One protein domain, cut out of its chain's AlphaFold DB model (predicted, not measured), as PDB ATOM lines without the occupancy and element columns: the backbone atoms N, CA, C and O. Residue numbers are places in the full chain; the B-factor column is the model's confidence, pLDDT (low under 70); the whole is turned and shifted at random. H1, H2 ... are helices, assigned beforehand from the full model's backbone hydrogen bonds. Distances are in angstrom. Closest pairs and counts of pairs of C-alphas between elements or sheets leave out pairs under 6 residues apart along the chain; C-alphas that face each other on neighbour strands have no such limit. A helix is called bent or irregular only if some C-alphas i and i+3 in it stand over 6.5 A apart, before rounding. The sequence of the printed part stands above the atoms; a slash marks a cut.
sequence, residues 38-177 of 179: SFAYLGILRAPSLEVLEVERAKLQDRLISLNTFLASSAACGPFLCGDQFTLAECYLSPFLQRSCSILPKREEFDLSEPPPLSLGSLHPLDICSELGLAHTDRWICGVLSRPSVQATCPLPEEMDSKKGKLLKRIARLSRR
ATOM      1  N   SER A  38     144.376 253.159 236.119       93.81
ATOM      2  CA  SER A  38     145.316 253.677 235.112       93.81
ATOM      3  C   SER A  38     146.765 253.707 235.571       93.81
ATOM      4  O   SER A  38     147.666 253.480 234.773       93.81
ATOM      5  N   PHE A  39     146.985 253.880 236.872       94.56
ATOM      6  CA  PHE A  39     148.314 253.871 237.483       94.56
ATOM      7  C   PHE A  39     148.556 252.624 238.336       94.56
ATOM      8  O   PHE A  39     149.373 252.648 239.252       94.56
ATOM      9  N   ALA A  40     147.851 251.514 238.091       94.12
ATOM     10  CA  ALA A  40     148.128 250.283 238.822       94.12
ATOM     11  C   ALA A  40     149.417 249.624 238.298       94.12
ATOM     12  O   ALA A  40     149.434 249.021 237.228       94.12
ATOM     13  N   TYR A  41     150.484 249.717 239.094       94.31
ATOM     14  CA  TYR A  41     151.844 249.277 238.748       94.31
ATOM     15  C   TYR A  41     152.285 247.980 239.454       94.31
ATOM     16  O   TYR A  41     153.398 247.496 239.253       94.31
ATOM     17  N   LEU A  42     151.434 247.387 240.301       95.50
ATOM     18  CA  LEU A  42     151.801 246.189 241.069       95.50
ATOM     19  C   LEU A  42     152.091 244.968 240.186       95.50
ATOM     20  O   LEU A  42     152.913 244.144 240.578       95.50
ATOM     21  N   GLY A  43     151.453 244.857 239.016       96.25
ATOM     22  CA  GLY A  43     151.737 243.798 238.043       96.25
ATOM     23  C   GLY A  43     153.181 243.864 237.547       96.25
ATOM     24  O   GLY A  43     153.922 242.891 237.676       96.25
ATOM     25  N   ILE A  44     153.635 245.057 237.150       95.88
ATOM     26  CA  ILE A  44     155.036 245.344 236.801       95.88
ATOM     27  C   ILE A  44     155.956 244.962 237.969       95.88
ATOM     28  O   ILE A  44     156.929 244.229 237.792       95.88
ATOM     29  N   LEU A  45     155.617 245.357 239.204       94.31
ATOM     30  CA  LEU A  45     156.393 245.008 240.404       94.31
ATOM     31  C   LEU A  45     156.370 243.532 240.786       94.31
ATOM     32  O   LEU A  45     157.138 243.137 241.659       94.31
ATOM     33  N   ARG A  46     155.537 242.696 240.173       95.12
ATOM     34  CA  ARG A  46     155.403 241.268 240.509       95.12
ATOM     35  C   ARG A  46     155.692 240.337 239.334       95.12
ATOM     36  O   ARG A  46     155.719 239.132 239.554       95.12
ATOM     37  N   ALA A  47     155.967 240.875 238.146       95.00
ATOM     38  CA  ALA A  47     156.293 240.100 236.958       95.00
ATOM     39  C   ALA A  47     157.419 239.072 237.237       95.00
ATOM     40  O   ALA A  47     158.505 239.467 237.686       95.00
ATOM     41  N   PRO A  48     157.166 237.764 237.027       94.00
ATOM     42  CA  PRO A  48     158.134 236.699 237.290       94.00
ATOM     43  C   PRO A  48     159.147 236.502 236.153       94.00
ATOM     44  O   PRO A  48     160.159 235.837 236.365       94.00
ATOM     45  N   SER A  49     158.882 237.063 234.972       91.94
ATOM     46  CA  SER A  49     159.713 236.958 233.770       91.94
ATOM     47  C   SER A  49     159.660 238.253 232.952       91.94
ATOM     48  O   SER A  49     158.860 239.145 233.261       91.94
ATOM     49  N   LEU A  50     160.522 238.376 231.936       90.31
ATOM     50  CA  LEU A  50     160.524 239.536 231.040       90.31
ATOM     51  C   LEU A  50     159.270 239.588 230.168       90.31
ATOM     52  O   LEU A  50     158.692 240.654 230.004       90.31
ATOM     53  N   GLU A  51     158.786 238.443 229.703       91.88
ATOM     54  CA  GLU A  51     157.592 238.353 228.859       91.88
ATOM     55  C   GLU A  51     156.358 238.847 229.628       91.88
ATOM     56  O   GLU A  51     155.561 239.636 229.124       91.88
ATOM     57  N   VAL A  52     156.224 238.458 230.904       94.50
ATOM     58  CA  VAL A  52     155.137 238.968 231.758       94.50
ATOM     59  C   VAL A  52     155.321 240.457 232.054       94.50
ATOM     60  O   VAL A  52     154.337 241.189 232.143       94.50
ATOM     61  N   LEU A  53     156.561 240.929 232.200       94.00
ATOM     62  CA  LEU A  53     156.847 242.347 232.415       94.00
ATOM     63  C   LEU A  53     156.432 243.195 231.205       94.00
ATOM     64  O   LEU A  53     155.825 244.249 231.390       94.00
ATOM     65  N   GLU A  54     156.705 242.724 229.990       93.44
ATOM     66  CA  GLU A  54     156.278 243.363 228.742       93.44
ATOM     67  C   GLU A  54     154.752 243.399 228.617       93.44
ATOM     68  O   GLU A  54     154.190 244.443 228.288       93.44
ATOM     69  N   VAL A  55     154.063 242.308 228.969       95.56
ATOM     70  CA  VAL A  55     152.592 242.271 229.010       95.56
ATOM     71  C   VAL A  55     152.034 243.292 230.006       95.56
ATOM     72  O   VAL A  55     151.082 244.009 229.699       95.56
ATOM     73  N   GLU A  56     152.610 243.395 231.205       96.50
ATOM     74  CA  GLU A  56     152.173 244.381 232.201       96.50
ATOM     75  C   GLU A  56     152.503 245.822 231.788       96.50
ATOM     76  O   GLU A  56     151.725 246.734 232.078       96.50
ATOM     77  N   ARG A  57     153.605 246.037 231.057       95.50
ATOM     78  CA  ARG A  57     153.922 247.326 230.432       95.50
ATOM     79  C   ARG A  57     152.888 247.694 229.369       95.50
ATOM     80  O   ARG A  57     152.385 248.813 229.405       95.50
ATOM     81  N   ALA A  58     152.530 246.773 228.474       96.31
ATOM     82  CA  ALA A  58     151.510 247.010 227.450       96.31
ATOM     83  C   ALA A  58     150.158 247.380 228.084       96.31
ATOM     84  O   ALA A  58     149.548 248.379 227.715       96.31
ATOM     85  N   LYS A  59     149.750 246.675 229.151       97.12
ATOM     86  CA  LYS A  59     148.545 247.031 229.922       97.12
ATOM     87  C   LYS A  59     148.608 248.441 230.512       97.12
ATOM     88  O   LYS A  59     147.580 249.108 230.583       97.12
ATOM     89  N   LEU A  60     149.774 248.889 230.984       97.62
ATOM     90  CA  LEU A  60     149.947 250.264 231.458       97.62
ATOM     91  C   LEU A  60     149.781 251.264 230.301       97.62
ATOM     92  O   LEU A  60     149.063 252.247 230.462       97.62
ATOM     93  N   GLN A  61     150.378 250.990 229.138       97.50
ATOM     94  CA  GLN A  61     150.232 251.822 227.937       97.50
ATOM     95  C   GLN A  61     148.760 251.963 227.520       97.50
ATOM     96  O   GLN A  61     148.277 253.087 227.389       97.50
ATOM     97  N   ASP A  62     148.021 250.856 227.416       97.94
ATOM     98  CA  ASP A  62     146.599 250.854 227.038       97.94
ATOM     99  C   ASP A  62     145.739 251.699 227.986       97.94
ATOM    100  O   ASP A  62     144.836 252.435 227.571       97.94
ATOM    101  N   ARG A  63     146.036 251.637 229.287       97.88
ATOM    102  CA  ARG A  63     145.322 252.438 230.283       97.88
ATOM    103  C   ARG A  63     145.677 253.918 230.205       97.88
ATOM    104  O   ARG A  63     144.789 254.750 230.374       97.88
ATOM    105  N   LEU A  64     146.937 254.263 229.930       98.12
ATOM    106  CA  LEU A  64     147.341 255.656 229.711       98.12
ATOM    107  C   LEU A  64     146.716 256.226 228.430       98.12
ATOM    108  O   LEU A  64     146.292 257.381 228.433       98.12
ATOM    109  N   ILE A  65     146.585 255.416 227.373       98.00
ATOM    110  CA  ILE A  65     145.847 255.763 226.148       98.00
ATOM    111  C   ILE A  65     144.365 256.008 226.463       98.00
ATOM    112  O   ILE A  65     143.799 257.022 226.045       98.00
ATOM    113  N   SER A  66     143.739 255.119 227.235       96.81
ATOM    114  CA  SER A  66     142.337 255.263 227.654       96.81
ATOM    115  C   SER A  66     142.123 256.531 228.485       96.81
ATOM    116  O   SER A  66     141.202 257.302 228.212       96.81
ATOM    117  N   LEU A  67     143.023 256.806 229.437       97.50
ATOM    118  CA  LEU A  67     143.029 258.041 230.220       97.50
ATOM    119  C   LEU A  67     143.198 259.275 229.321       97.50
ATOM    120  O   LEU A  67     142.452 260.238 229.470       97.50
ATOM    121  N   ASN A  68     144.117 259.234 228.352       97.38
ATOM    122  CA  ASN A  68     144.338 260.341 227.418       97.38
ATOM    123  C   ASN A  68     143.081 260.630 226.599       97.38
ATOM    124  O   ASN A  68     142.711 261.785 226.418       97.38
ATOM    125  N   THR A  69     142.406 259.574 226.145       96.38
ATOM    126  CA  THR A  69     141.159 259.664 225.378       96.38
ATOM    127  C   THR A  69     140.047 260.282 226.223       96.38
ATOM    128  O   THR A  69     139.343 261.178 225.757       96.38
ATOM    129  N   PHE A  70     139.925 259.859 227.487       95.88
ATOM    130  CA  PHE A  70     138.966 260.433 228.426       95.88
ATOM    131  C   PHE A  70     139.252 261.916 228.694       95.88
ATOM    132  O   PHE A  70     138.339 262.738 228.656       95.88
ATOM    133  N   LEU A  71     140.513 262.277 228.949       95.75
ATOM    134  CA  LEU A  71     140.918 263.661 229.210       95.75
ATOM    135  C   LEU A  71     140.722 264.555 227.980       95.75
ATOM    136  O   LEU A  71     140.266 265.685 228.127       95.75
ATOM    137  N   ALA A  72     141.003 264.046 226.778       95.38
ATOM    138  CA  ALA A  72     140.815 264.771 225.525       95.38
ATOM    139  C   ALA A  72     139.335 265.083 225.250       95.38
ATOM    140  O   ALA A  72     139.004 266.217 224.911       95.38
ATOM    141  N   SER A  73     138.431 264.114 225.448       92.06
ATOM    142  CA  SER A  73     136.980 264.328 225.278       92.06
ATOM    143  C   SER A  73     136.375 265.218 226.366       92.06
ATOM    144  O   SER A  73     135.328 265.833 226.181       92.06
ATOM    145  N   SER A  74     137.062 265.297 227.502       85.75
ATOM    146  CA  SER A  74     136.669 266.049 228.684       85.75
ATOM    147  C   SER A  74     137.266 267.453 228.753       85.75
ATOM    148  O   SER A  74     136.966 268.163 229.716       85.75
ATOM    149  N   ALA A  75     138.130 267.837 227.812       69.19
ATOM    150  CA  ALA A  75     139.025 268.974 227.972       69.19
ATOM    151  C   ALA A  75     138.275 270.317 228.010       69.19
ATOM    152  O   ALA A  75     137.985 270.928 226.982       69.19
ATOM    153  N   ALA A  76     138.020 270.816 229.220       73.56
ATOM    154  CA  ALA A  76     137.988 272.252 229.466       73.56
ATOM    155  C   ALA A  76     139.435 272.787 229.430       73.56
ATOM    156  O   ALA A  76     140.385 272.024 229.615       73.56
ATOM    157  N   CYS A  77     139.629 274.083 229.173       84.75
ATOM    158  CA  CYS A  77     140.969 274.678 229.220       84.75
ATOM    159  C   CYS A  77     141.581 274.491 230.619       84.75
ATOM    160  O   CYS A  77     140.938 274.831 231.608       84.75
ATOM    161  N   GLY A  78     142.792 273.929 230.681       90.62
ATOM    162  CA  GLY A  78     143.546 273.716 231.920       90.62
ATOM    163  C   GLY A  78     144.191 272.326 232.019       90.62
ATOM    164  O   GLY A  78     144.085 271.520 231.085       90.62
ATOM    165  N   PRO A  79     144.931 272.047 233.108       95.19
ATOM    166  CA  PRO A  79     145.624 270.777 233.304       95.19
ATOM    167  C   PRO A  79     144.776 269.695 233.996       95.19
ATOM    168  O   PRO A  79     145.207 268.550 234.036       95.19
ATOM    169  N   PHE A  80     143.607 270.013 234.556       96.25
ATOM    170  CA  PHE A  80     142.790 269.079 235.344       96.25
ATOM    171  C   PHE A  80     141.522 268.635 234.604       96.25
ATOM    172  O   PHE A  80     141.154 269.179 233.562       96.25
ATOM    173  N   LEU A  81     140.817 267.643 235.159       96.12
ATOM    174  CA  LEU A  81     139.590 267.088 234.577       96.12
ATOM    175  C   LEU A  81     138.502 268.148 234.324       96.12
ATOM    176  O   LEU A  81     137.743 268.070 233.350       96.12
ATOM    177  N   CYS A  82     138.424 269.123 235.229       95.19
ATOM    178  CA  CYS A  82     137.491 270.247 235.201       95.19
ATOM    179  C   CYS A  82     138.211 271.559 234.826       95.19
ATOM    180  O   CYS A  82     137.898 272.621 235.363       95.19
ATOM    181  N   GLY A  83     139.187 271.490 233.914       94.06
ATOM    182  CA  GLY A  83     139.945 272.648 233.440       94.06
ATOM    183  C   GLY A  83     141.013 273.068 234.444       94.06
ATOM    184  O   GLY A  83     141.909 272.289 234.754       94.06
ATOM    185  N   ASP A  84     140.926 274.286 234.972       94.06
ATOM    186  CA  ASP A  84     141.854 274.785 236.000       94.06
ATOM    187  C   ASP A  84     141.452 274.383 237.429       94.06
ATOM    188  O   ASP A  84     142.224 274.548 238.380       94.06
ATOM    189  N   GLN A  85     140.256 273.811 237.602       94.19
ATOM    190  CA  GLN A  85     139.787 273.340 238.899       94.19
ATOM    191  C   GLN A  85     140.311 271.930 239.196       94.19
ATOM    192  O   GLN A  85     139.965 270.963 238.521       94.19
ATOM    193  N   PHE A  86     141.089 271.807 240.269       95.44
ATOM    194  CA  PHE A  86     141.474 270.518 240.842       95.44
ATOM    195  C   PHE A  86     140.363 269.983 241.737       95.44
ATOM    196  O   PHE A  86     139.889 270.682 242.635       95.44
ATOM    197  N   THR A  87     139.986 268.732 241.520       96.12
ATOM    198  CA  THR A  87     138.792 268.134 242.111       96.12
ATOM    199  C   THR A  87     139.114 266.833 242.840       96.12
ATOM    200  O   THR A  87     140.262 266.389 242.934       96.12
ATOM    201  N   LEU A  88     138.068 266.171 243.337       96.69
ATOM    202  CA  LEU A  88     138.178 264.811 243.853       96.69
ATOM    203  C   LEU A  88     138.692 263.794 242.821       96.69
ATOM    204  O   LEU A  88     139.195 262.748 243.234       96.69
ATOM    205  N   ALA A  89     138.596 264.070 241.516       96.62
ATOM    206  CA  ALA A  89     139.164 263.203 240.485       96.62
ATOM    207  C   ALA A  89     140.685 263.082 240.649       96.62
ATOM    208  O   ALA A  89     141.226 261.980 240.759       96.62
ATOM    209  N   GLU A  90     141.367 264.222 240.756       97.38
ATOM    210  CA  GLU A  90     142.810 264.266 240.948       97.38
ATOM    211  C   GLU A  90     143.217 263.784 242.343       97.38
ATOM    212  O   GLU A  90     144.171 263.016 242.456       97.38
ATOM    213  N   CYS A  91     142.486 264.162 243.403       96.69
ATOM    214  CA  CYS A  91     142.743 263.657 244.762       96.69
ATOM    215  C   CYS A  91     142.730 262.127 244.831       96.69
ATOM    216  O   CYS A  91     143.493 261.534 245.591       96.69
ATOM    217  N   TYR A  92     141.833 261.492 244.078       96.69
ATOM    218  CA  TYR A  92     141.682 260.044 244.077       96.69
ATOM    219  C   TYR A  92     142.883 259.341 243.430       96.69
ATOM    220  O   TYR A  92     143.384 258.355 243.974       96.69
ATOM    221  N   LEU A  93     143.379 259.860 242.301       96.75
ATOM    222  CA  LEU A  93     144.481 259.237 241.563       96.75
ATOM    223  C   LEU A  93     145.876 259.685 242.002       96.75
ATOM    224  O   LEU A  93     146.830 258.925 241.808       96.75
ATOM    225  N   SER A  94     146.025 260.869 242.600       96.88
ATOM    226  CA  SER A  94     147.340 261.444 242.902       96.88
ATOM    227  C   SER A  94     148.264 260.522 243.714       96.88
ATOM    228  O   SER A  94     149.434 260.421 243.335       96.88
ATOM    229  N   PRO A  95     147.812 259.740 244.722       96.31
ATOM    230  CA  PRO A  95     148.720 258.869 245.470       96.31
ATOM    231  C   PRO A  95     149.236 257.689 244.637       96.31
ATOM    232  O   PRO A  95     150.316 257.151 244.900       96.31
ATOM    233  N   PHE A  96     148.453 257.216 243.665       96.19
ATOM    234  CA  PHE A  96     148.870 256.150 242.752       96.19
ATOM    235  C   PHE A  96     149.822 256.696 241.699       96.19
ATOM    236  O   PHE A  96     150.865 256.088 241.466       96.19
ATOM    237  N   LEU A  97     149.503 257.872 241.157       96.69
ATOM    238  CA  LEU A  97     150.348 258.584 240.212       96.69
ATOM    239  C   LEU A  97     151.737 258.849 240.801       96.69
ATOM    240  O   LEU A  97     152.721 258.375 240.241       96.69
ATOM    241  N   GLN A  98     151.812 259.503 241.966       96.06
ATOM    242  CA  GLN A  98     153.076 259.799 242.649       96.06
ATOM    243  C   GLN A  98     153.931 258.548 242.814       96.06
ATOM    244  O   GLN A  98     155.076 258.512 242.381       96.06
ATOM    245  N   ARG A  99     153.356 257.480 243.379       96.00
ATOM    246  CA  ARG A  99     154.097 256.234 243.597       96.00
ATOM    247  C   ARG A  99     154.522 255.576 242.290       96.00
ATOM    248  O   ARG A  99     155.620 255.039 242.231       96.00
ATOM    249  N   SER A 100     153.683 255.611 241.255       96.56
ATOM    250  CA  SER A 100     154.031 255.043 239.952       96.56
ATOM    251  C   SER A 100     155.210 255.781 239.312       96.56
ATOM    252  O   SER A 100     156.158 255.125 238.896       96.56
ATOM    253  N   CYS A 101     155.219 257.118 239.325       96.44
ATOM    254  CA  CYS A 101     156.319 257.914 238.779       96.44
ATOM    255  C   CYS A 101     157.595 257.807 239.627       96.44
ATOM    256  O   CYS A 101     158.692 257.786 239.083       96.44
ATOM    257  N   SER A 102     157.482 257.678 240.951       95.69
ATOM    258  CA  SER A 102     158.666 257.522 241.803       95.69
ATOM    259  C   SER A 102     159.269 256.116 241.751       95.69
ATOM    260  O   SER A 102     160.476 255.972 241.899       95.69
ATOM    261  N   ILE A 103     158.460 255.063 241.580       96.06
ATOM    262  CA  ILE A 103     158.938 253.670 241.650       96.06
ATOM    263  C   ILE A 103     159.318 253.122 240.273       96.06
ATOM    264  O   ILE A 103     160.262 252.334 240.182       96.06
ATOM    265  N   LEU A 104     158.569 253.462 239.220       96.50
ATOM    266  CA  LEU A 104     158.804 252.901 237.893       96.50
ATOM    267  C   LEU A 104     159.984 253.607 237.217       96.50
ATOM    268  O   LEU A 104     159.989 254.836 237.151       96.50
ATOM    269  N   PRO A 105     160.987 252.852 236.741       95.00
ATOM    270  CA  PRO A 105     162.206 253.433 236.218       95.00
ATOM    271  C   PRO A 105     162.001 254.014 234.825       95.00
ATOM    272  O   PRO A 105     161.237 253.483 234.008       95.00
ATOM    273  N   LYS A 106     162.742 255.084 234.561       94.38
ATOM    274  CA  LYS A 106     162.944 255.623 233.223       94.38
ATOM    275  C   LYS A 106     163.865 254.730 232.405       94.38
ATOM    276  O   LYS A 106     164.565 253.871 232.946       94.38
ATOM    277  N   ARG A 107     163.898 254.958 231.093       88.44
ATOM    278  CA  ARG A 107     164.725 254.164 230.177       88.44
ATOM    279  C   ARG A 107     166.220 254.274 230.493       88.44
ATOM    280  O   ARG A 107     166.933 253.281 230.423       88.44
ATOM    281  N   GLU A 108     166.688 255.459 230.858       88.44
ATOM    282  CA  GLU A 108     168.086 255.728 231.204       88.44
ATOM    283  C   GLU A 108     168.527 255.122 232.546       88.44
ATOM    284  O   GLU A 108     169.721 255.025 232.808       88.44
ATOM    285  N   GLU A 109     167.581 254.712 233.398       88.75
ATOM    286  CA  GLU A 109     167.874 254.090 234.697       88.75
ATOM    287  C   GLU A 109     168.126 252.578 234.580       88.75
ATOM    288  O   GLU A 109     168.538 251.940 235.553       88.75
ATOM    289  N   PHE A 110     167.874 251.984 233.410       84.31
ATOM    290  CA  PHE A 110     168.296 250.617 233.134       84.31
ATOM    291  C   PHE A 110     169.814 250.587 232.928       84.31
ATOM    292  O   PHE A 110     170.357 251.350 232.135       84.31
ATOM    293  N   ASP A 111     170.495 249.708 233.663       71.31
ATOM    294  CA  ASP A 111     171.942 249.516 233.552       71.31
ATOM    295  C   ASP A 111     172.302 249.088 232.119       71.31
ATOM    296  O   ASP A 111     171.918 248.007 231.679       71.31
ATOM    297  N   LEU A 112     173.001 249.968 231.396       58.38
ATOM    298  CA  LEU A 112     173.410 249.789 229.998       58.38
ATOM    299  C   LEU A 112     174.665 248.914 229.845       58.38
ATOM    300  O   LEU A 112     175.110 248.700 228.718       58.38
ATOM    301  N   SER A 113     175.271 248.451 230.947       60.72
ATOM    302  CA  SER A 113     176.456 247.579 230.887       60.72
ATOM    303  C   SER A 113     176.159 246.217 230.248       60.72
ATOM    304  O   SER A 113     177.045 245.618 229.643       60.72
ATOM    305  N   GLU A 114     174.901 245.783 230.291       58.06
ATOM    306  CA  GLU A 114     174.352 244.746 229.425       58.06
ATOM    307  C   GLU A 114     173.204 245.390 228.639       58.06
ATOM    308  O   GLU A 114     172.376 246.070 229.249       58.06
ATOM    309  N   PRO A 115     173.131 245.245 227.302       55.00
ATOM    310  CA  PRO A 115     172.025 245.817 226.553       55.00
ATOM    311  C   PRO A 115     170.720 245.266 227.149       55.00
ATOM    312  O   PRO A 115     170.543 244.042 227.159       55.00
ATOM    313  N   PRO A 116     169.810 246.120 227.666       55.84
ATOM    314  CA  PRO A 116     168.489 245.640 228.029       55.84
ATOM    315  C   PRO A 116     167.892 244.966 226.789       55.84
ATOM    316  O   PRO A 116     168.244 245.355 225.665       55.84
ATOM    317  N   PRO A 117     167.002 243.971 226.954       59.75
ATOM    318  CA  PRO A 117     166.255 243.443 225.822       59.75
ATOM    319  C   PRO A 117     165.730 244.642 225.038       59.75
ATOM    320  O   PRO A 117     165.054 245.493 225.617       59.75
ATOM    321  N   LEU A 118     166.107 244.767 223.759       58.50
ATOM    322  CA  LEU A 118     165.814 245.950 222.933       58.50
ATOM    323  C   LEU A 118     164.306 246.295 222.905       58.50
ATOM    324  O   LEU A 118     163.937 247.398 222.507       58.50
ATOM    325  N   SER A 119     163.454 245.366 223.346       68.69
ATOM    326  CA  SER A 119     162.005 245.460 223.497       68.69
ATOM    327  C   SER A 119     161.509 246.183 224.759       68.69
ATOM    328  O   SER A 119     160.409 246.742 224.733       68.69
ATOM    329  N   LEU A 120     162.264 246.210 225.865       78.19
ATOM    330  CA  LEU A 120     161.774 246.768 227.128       78.19
ATOM    331  C   LEU A 120     161.982 248.294 227.156       78.19
ATOM    332  O   LEU A 120     162.998 248.797 227.630       78.19
ATOM    333  N   GLY A 121     161.017 249.036 226.598       88.94
ATOM    334  CA  GLY A 121     160.980 250.507 226.645       88.94
ATOM    335  C   GLY A 121     160.819 251.073 228.066       88.94
ATOM    336  O   GLY A 121     160.832 250.327 229.047       88.94
ATOM    337  N   SER A 122     160.624 252.393 228.204       93.94
ATOM    338  CA  SER A 122     160.464 253.001 229.537       93.94
ATOM    339  C   SER A 122     159.262 252.413 230.288       93.94
ATOM    340  O   SER A 122     158.243 252.065 229.679       93.94
ATOM    341  N   LEU A 123     159.382 252.286 231.614       95.88
ATOM    342  CA  LEU A 123     158.267 251.953 232.509       95.88
ATOM    343  C   LEU A 123     157.699 253.207 233.185       95.88
ATOM    344  O   LEU A 123     156.636 253.145 233.803       95.88
ATOM    345  N   HIS A 124     158.402 254.334 233.089       97.31
ATOM    346  CA  HIS A 124     158.015 255.578 233.723       97.31
ATOM    347  C   HIS A 124     156.810 256.208 232.990       97.31
ATOM    348  O   HIS A 124     156.875 256.404 231.774       97.31
ATOM    349  N   PRO A 125     155.710 256.560 233.689       97.94
ATOM    350  CA  PRO A 125     154.483 257.020 233.035       97.94
ATOM    351  C   PRO A 125     154.646 258.235 232.109       97.94
ATOM    352  O   PRO A 125     154.043 258.246 231.041       97.94
ATOM    353  N   LEU A 126     155.457 259.235 232.482       97.88
ATOM    354  CA  LEU A 126     155.677 260.424 231.639       97.88
ATOM    355  C   LEU A 126     156.450 260.089 230.357       97.88
ATOM    356  O   LEU A 126     156.124 260.598 229.290       97.88
ATOM    357  N   ASP A 127     157.421 259.182 230.439       97.12
ATOM    358  CA  ASP A 127     158.194 258.768 229.270       97.12
ATOM    359  C   ASP A 127     157.289 258.009 228.299       97.12
ATOM    360  O   ASP A 127     157.299 258.288 227.107       97.12
ATOM    361  N   ILE A 128     156.438 257.115 228.818       97.38
ATOM    362  CA  ILE A 128     155.425 256.412 228.021       97.38
ATOM    363  C   ILE A 128     154.468 257.410 227.354       97.38
ATOM    364  O   ILE A 128     154.111 257.231 226.190       97.38
ATOM    365  N   CYS A 129     154.050 258.465 228.063       98.00
ATOM    366  CA  CYS A 129     153.202 259.503 227.479       98.00
ATOM    367  C   CYS A 129     153.911 260.239 226.337       98.00
ATOM    368  O   CYS A 129     153.292 260.460 225.299       98.00
ATOM    369  N   SER A 130     155.194 260.566 226.499       97.12
ATOM    370  CA  SER A 130     156.018 261.180 225.453       97.12
ATOM    371  C   SER A 130     156.205 260.248 224.245       97.12
ATOM    372  O   SER A 130     155.943 260.651 223.113       97.12
ATOM    373  N   GLU A 131     156.550 258.975 224.481       95.56
ATOM    374  CA  GLU A 131     156.718 257.935 223.450       95.56
ATOM    375  C   GLU A 131     155.450 257.740 222.601       95.56
ATOM    376  O   GLU A 131     155.537 257.528 221.392       95.56
ATOM    377  N   LEU A 132     154.270 257.808 223.226       97.31
ATOM    378  CA  LEU A 132     152.975 257.555 222.586       97.31
ATOM    379  C   LEU A 132     152.222 258.831 222.162       97.31
ATOM    380  O   LEU A 132     151.113 258.736 221.639       97.31
ATOM    381  N   GLY A 133     152.778 260.024 222.398       97.69
ATOM    382  CA  GLY A 133     152.128 261.298 222.062       97.69
ATOM    383  C   GLY A 133     150.868 261.614 222.885       97.69
ATOM    384  O   GLY A 133     149.945 262.265 222.392       97.69
ATOM    385  N   LEU A 134     150.797 261.168 224.143       97.62
ATOM    386  CA  LEU A 134     149.634 261.324 225.031       97.62
ATOM    387  C   LEU A 134     149.610 262.697 225.724       97.62
ATOM    388  O   LEU A 134     149.687 262.797 226.949       97.62
ATOM    389  N   ALA A 135     149.510 263.769 224.937       96.62
ATOM    390  CA  ALA A 135     149.688 265.147 225.408       96.62
ATOM    391  C   ALA A 135     148.718 265.584 226.526       96.62
ATOM    392  O   ALA A 135     149.088 266.394 227.379       96.62
ATOM    393  N   HIS A 136     147.479 265.074 226.546       96.69
ATOM    394  CA  HIS A 136     146.511 265.428 227.592       96.69
ATOM    395  C   HIS A 136     146.852 264.742 228.914       96.69
ATOM    396  O   HIS A 136     146.836 265.393 229.958       96.69
ATOM    397  N   THR A 137     147.210 263.454 228.866       97.50
ATOM    398  CA  THR A 137     147.673 262.721 230.049       97.50
ATOM    399  C   THR A 137     148.980 263.295 230.583       97.50
ATOM    400  O   THR A 137     149.085 263.497 231.786       97.50
ATOM    401  N   ASP A 138     149.944 263.614 229.718       97.69
ATOM    402  CA  ASP A 138     151.223 264.218 230.112       97.69
ATOM    403  C   ASP A 138     151.021 265.532 230.888       97.69
ATOM    404  O   ASP A 138     151.471 265.674 232.031       97.69
ATOM    405  N   ARG A 139     150.234 266.455 230.316       97.31
ATOM    406  CA  ARG A 139     149.879 267.727 230.959       97.31
ATOM    407  C   ARG A 139     149.163 267.513 232.290       97.31
ATOM    408  O   ARG A 139     149.467 268.208 233.260       97.31
ATOM    409  N   TRP A 140     148.224 266.568 232.335       97.69
ATOM    410  CA  TRP A 140     147.472 266.254 233.547       97.69
ATOM    411  C   TRP A 140     148.374 265.694 234.645       97.69
ATOM    412  O   TRP A 140     148.326 266.177 235.777       97.69
ATOM    413  N   ILE A 141     149.266 264.753 234.317       98.06
ATOM    414  CA  ILE A 141     150.244 264.209 235.266       98.06
ATOM    415  C   ILE A 141     151.111 265.338 235.827       98.06
ATOM    416  O   ILE A 141     151.241 265.459 237.047       98.06
ATOM    417  N   CYS A 142     151.663 266.186 234.956       97.88
ATOM    418  CA  CYS A 142     152.499 267.308 235.370       97.88
ATOM    419  C   CYS A 142     151.743 268.265 236.300       97.88
ATOM    420  O   CYS A 142     152.253 268.599 237.368       97.88
ATOM    421  N   GLY A 143     150.512 268.648 235.945       97.44
ATOM    422  CA  GLY A 143     149.686 269.543 236.756       97.44
ATOM    423  C   GLY A 143     149.319 268.963 238.124       97.44
ATOM    424  O   GLY A 143     149.308 269.681 239.126       97.44
ATOM    425  N   VAL A 144     149.034 267.658 238.196       97.62
ATOM    426  CA  VAL A 144     148.746 266.981 239.470       97.62
ATOM    427  C   VAL A 144     149.998 266.928 240.344       97.62
ATOM    428  O   VAL A 144     149.933 267.280 241.522       97.62
ATOM    429  N   LEU A 145     151.143 266.527 239.782       97.31
ATOM    430  CA  LEU A 145     152.403 266.397 240.520       97.31
ATOM    431  C   LEU A 145     153.007 267.745 240.939       97.31
ATOM    432  O   LEU A 145     153.726 267.802 241.937       97.31
ATOM    433  N   SER A 146     152.706 268.834 240.227       97.25
ATOM    434  CA  SER A 146     153.158 270.183 240.589       97.25
ATOM    435  C   SER A 146     152.338 270.823 241.711       97.25
ATOM    436  O   SER A 146     152.690 271.901 242.188       97.25
ATOM    437  N   ARG A 147     151.221 270.216 242.136       96.81
ATOM    438  CA  ARG A 147     150.351 270.820 243.148       96.81
ATOM    439  C   ARG A 147     151.001 270.747 244.538       96.81
ATOM    440  O   ARG A 147     151.330 269.643 244.979       96.81
ATOM    441  N   PRO A 148     151.080 271.860 245.297       96.06
ATOM    442  CA  PRO A 148     151.717 271.865 246.617       96.06
ATOM    443  C   PRO A 148     151.139 270.831 247.587       96.06
ATOM    444  O   PRO A 148     151.884 270.153 248.285       96.06
ATOM    445  N   SER A 149     149.813 270.647 247.589       95.19
ATOM    446  CA  SER A 149     149.155 269.654 248.450       95.19
ATOM    447  C   SER A 149     149.543 268.217 248.104       95.19
ATOM    448  O   SER A 149     149.593 267.381 248.990       95.19
ATOM    449  N   VAL A 150     149.813 267.929 246.827       96.69
ATOM    450  CA  VAL A 150     150.243 266.604 246.367       96.69
ATOM    451  C   VAL A 150     151.699 266.386 246.774       96.69
ATOM    452  O   VAL A 150     152.014 265.381 247.407       96.69
ATOM    453  N   GLN A 151     152.574 267.358 246.511       96.12
ATOM    454  CA  GLN A 151     153.986 267.308 246.910       96.12
ATOM    455  C   GLN A 151     154.164 267.131 248.424       96.12
ATOM    456  O   GLN A 151     154.943 266.281 248.847       96.12
ATOM    457  N   ALA A 152     153.394 267.867 249.230       95.62
ATOM    458  CA  ALA A 152     153.453 267.806 250.690       95.62
ATOM    459  C   ALA A 152     153.036 266.444 251.272       95.62
ATOM    460  O   ALA A 152     153.425 266.109 252.386       95.62
ATOM    461  N   THR A 153     152.251 265.655 250.531       94.69
ATOM    462  CA  THR A 153     151.812 264.311 250.939       94.69
ATOM    463  C   THR A 153     152.566 263.188 250.227       94.69
ATOM    464  O   THR A 153     152.181 262.023 250.341       94.69
ATOM    465  N   CYS A 154     153.608 263.516 249.459       91.12
ATOM    466  CA  CYS A 154     154.419 262.513 248.780       91.12
ATOM    467  C   CYS A 154     155.154 261.641 249.817       91.12
ATOM    468  O   CYS A 154     155.671 262.180 250.800       91.12
ATOM    469  N   PRO A 155     155.245 260.312 249.622       90.50
ATOM    470  CA  PRO A 155     156.134 259.480 250.423       90.50
ATOM    471  C   PRO A 155     157.581 259.985 250.377       90.50
ATOM    472  O   PRO A 155     158.005 260.580 249.384       90.50
ATOM    473  N   LEU A 156     158.351 259.696 251.427       91.75
ATOM    474  CA  LEU A 156     159.755 260.099 251.496       91.75
ATOM    475  C   LEU A 156     160.544 259.526 250.301       91.75
ATOM    476  O   LEU A 156     160.385 258.336 249.996       91.75
ATOM    477  N   PRO A 157     161.410 260.325 249.644       90.50
ATOM    478  CA  PRO A 157     162.187 259.878 248.486       90.50
ATOM    479  C   PRO A 157     162.961 258.581 248.742       90.50
ATOM    480  O   PRO A 157     162.863 257.644 247.955       90.50
ATOM    481  N   GLU A 158     163.600 258.463 249.910       93.25
ATOM    482  CA  GLU A 158     164.391 257.289 250.302       93.25
ATOM    483  C   GLU A 158     163.591 255.974 250.257       93.25
ATOM    484  O   GLU A 158     164.091 254.930 249.824       93.25
ATOM    485  N   GLU A 159     162.315 256.007 250.660       92.31
ATOM    486  CA  GLU A 159     161.449 254.826 250.608       92.31
ATOM    487  C   GLU A 159     161.116 254.421 249.171       92.31
ATOM    488  O   GLU A 159     160.992 253.227 248.866       92.31
ATOM    489  N   MET A 160     160.918 255.405 248.291       93.25
ATOM    490  CA  MET A 160     160.605 255.165 246.885       93.25
ATOM    491  C   MET A 160     161.842 254.686 246.126       93.25
ATOM    492  O   MET A 160     161.752 253.696 245.397       93.25
ATOM    493  N   ASP A 161     163.004 255.281 246.390       92.00
ATOM    494  CA  ASP A 161     164.287 254.910 245.792       92.00
ATOM    495  C   ASP A 161     164.689 253.483 246.171       92.00
ATOM    496  O   ASP A 161     165.093 252.688 245.320       92.00
ATOM    497  N   SER A 162     164.473 253.092 247.431       94.12
ATOM    498  CA  SER A 162     164.670 251.708 247.880       94.12
ATOM    499  C   SER A 162     163.804 250.715 247.090       94.12
ATOM    500  O   SER A 162     164.266 249.632 246.707       94.12
ATOM    501  N   LYS A 163     162.544 251.069 246.799       92.94
ATOM    502  CA  LYS A 163     161.626 250.233 246.003       92.94
ATOM    503  C   LYS A 163     162.037 250.186 244.530       92.94
ATOM    504  O   LYS A 163     162.085 249.086 243.972       92.94
ATOM    505  N   LYS A 164     162.389 251.326 243.930       94.62
ATOM    506  CA  LYS A 164     162.902 251.412 242.555       94.62
ATOM    507  C   LYS A 164     164.179 250.586 242.389       94.62
ATOM    508  O   LYS A 164     164.257 249.738 241.503       94.62
ATOM    509  N   GLY A 165     165.146 250.727 243.297       92.44
ATOM    510  CA  GLY A 165     166.398 249.968 243.264       92.44
ATOM    511  C   GLY A 165     166.185 248.452 243.341       92.44
ATOM    512  O   GLY A 165     166.846 247.688 242.635       92.44
ATOM    513  N   LYS A 166     165.222 247.983 244.148       94.25
ATOM    514  CA  LYS A 166     164.829 246.559 244.184       94.25
ATOM    515  C   LYS A 166     164.232 246.091 242.855       94.25
ATOM    516  O   LYS A 166     164.529 244.973 242.427       94.25
ATOM    517  N   LEU A 167     163.411 246.924 242.211       92.31
ATOM    518  CA  LEU A 167     162.840 246.636 240.896       92.31
ATOM    519  C   LEU A 167     163.935 246.540 239.825       92.31
ATOM    520  O   LEU A 167     163.995 245.521 239.139       92.31
ATOM    521  N   LEU A 168     164.835 247.523 239.742       91.00
ATOM    522  CA  LEU A 168     165.957 247.538 238.793       91.00
ATOM    523  C   LEU A 168     166.842 246.291 238.937       91.00
ATOM    524  O   LEU A 168     167.041 245.549 237.976       91.00
ATOM    525  N   LYS A 169     167.263 245.961 240.168       91.56
ATOM    526  CA  LYS A 169     168.030 244.732 240.459       91.56
ATOM    527  C   LYS A 169     167.292 243.461 240.049       91.56
ATOM    528  O   LYS A 169     167.913 242.438 239.760       91.56
ATOM    529  N   ARG A 170     165.960 243.459 240.091       91.31
ATOM    530  CA  ARG A 170     165.176 242.316 239.625       91.31
ATOM    531  C   ARG A 170     165.138 242.253 238.103       91.31
ATOM    532  O   ARG A 170     165.382 241.173 237.586       91.31
ATOM    533  N   ILE A 171     164.892 243.359 237.407       88.94
ATOM    534  CA  ILE A 171     164.880 243.402 235.935       88.94
ATOM    535  C   ILE A 171     166.229 242.926 235.372       88.94
ATOM    536  O   ILE A 171     166.258 242.058 234.500       88.94
ATOM    537  N   ALA A 172     167.344 243.352 235.972       87.56
ATOM    538  CA  ALA A 172     168.683 242.865 235.624       87.56
ATOM    539  C   ALA A 172     168.878 241.351 235.872       87.56
ATOM    540  O   ALA A 172     169.669 240.686 235.209       87.56
ATOM    541  N   ARG A 173     168.176 240.760 236.850       88.62
ATOM    542  CA  ARG A 173     168.188 239.299 237.064       88.62
ATOM    543  C   ARG A 173     167.307 238.553 236.068       88.62
ATOM    544  O   ARG A 173     167.662 237.440 235.704       88.62
ATOM    545  N   LEU A 174     166.171 239.130 235.676       87.62
ATOM    546  CA  LEU A 174     165.279 238.529 234.683       87.62
ATOM    547  C   LEU A 174     165.958 238.477 233.312       87.62
ATOM    548  O   LEU A 174     165.937 237.430 232.682       87.62
ATOM    549  N   SER A 175     166.652 239.549 232.924       83.69
ATOM    550  CA  SER A 175     167.352 239.640 231.633       83.69
ATOM    551  C   SER A 175     168.442 238.579 231.455       83.69
ATOM    552  O   SER A 175     168.572 238.006 230.381       83.69
ATOM    553  N   ARG A 176     169.151 238.218 232.531       83.69
ATOM    554  CA  ARG A 176     170.193 237.177 232.508       83.69
ATOM    555  C   ARG A 176     169.675 235.737 232.411       83.69
ATOM    556  O   ARG A 176     170.481 234.829 232.282       83.69
ATOM    557  N   ARG A 177     168.366 235.503 232.553       80.62
ATOM    558  CA  ARG A 177     167.766 234.153 232.480       80.62
ATOM    559  C   ARG A 177     167.226 233.799 231.098       80.62
ATOM    560  O   ARG A 177     166.844 232.654 230.895       80.62
TER     561      ARG A 177
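Overview. This is residues 38 to 177 of the 179 residues of the protein "Hypothetical protein" of Odontella aurita (UniProt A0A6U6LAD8). Two helices, H2 and H3, make two sides that are apart; the helical hairpin H4 and H5 crosses between them, and H7 slants from the last part of H3 to the beginning of H2. The short H1 folds back by H2, and the short H6 lies near H3. The printed part has 140 residues with seven named helices, H1 to H7 in chain order, and no named strand: all helix, mostly crossed. It is compact, with a radius of gyration of the C-alphas of 15.6 A, and elongated, spanning 48 by 30 by 22 A.

Along the chain. H1, residues 42 to 46, begins at C-alpha 42 (151.801, 246.189, 241.069). H2 is residues 50 to 73, 34.7 A long; H3 is residues 88 to 103, 23.7 A. H3 has a kink of 36 degrees near residue 95 and is irregular, C-alphas 92 and 95 being 7.3 A apart. H4 is residues 125 to 132, H5 residues 135 to 145, 15.4 A, and H6 residues 148 to 152. H7, residues 157 to 175, 26.8 A, ends at C-alpha 175 (167.352, 239.640, 231.633).

Arrangement. H2 touches H1, closest C-alphas Ile 44 and Glu 56, 5.5 A. H5 is about perpendicular to H2, 85 degrees, and touches it at Asn 68 and Thr 137, closest C-alphas 4.9 A. H5 also touches H3, at 90 degrees, closest C-alphas Ser 94 and Val 144, 6.7 A. H3 and H7 touch at a steep tilt of 57 degrees, closest C-alphas Ile 103 and Lys 164, 4.7 A. H2, with residue 50 alone, only just touches H7, with 3 pairs of C-alphas within 8 A. Each O i to N i+4 pair is within hydrogen-bond range in H1, H2, H4, H5, H6 and H7; in H3, 10 of 12 are.

Size, cuts and confidence. The C-alphas farthest apart, Cys 77 and Arg 177, are 48.7 A apart. The printed part has no cut. The links H2 to H3 and H3 to H4 are long. Residue 75 and residues 112 to 119 have pLDDT under 70.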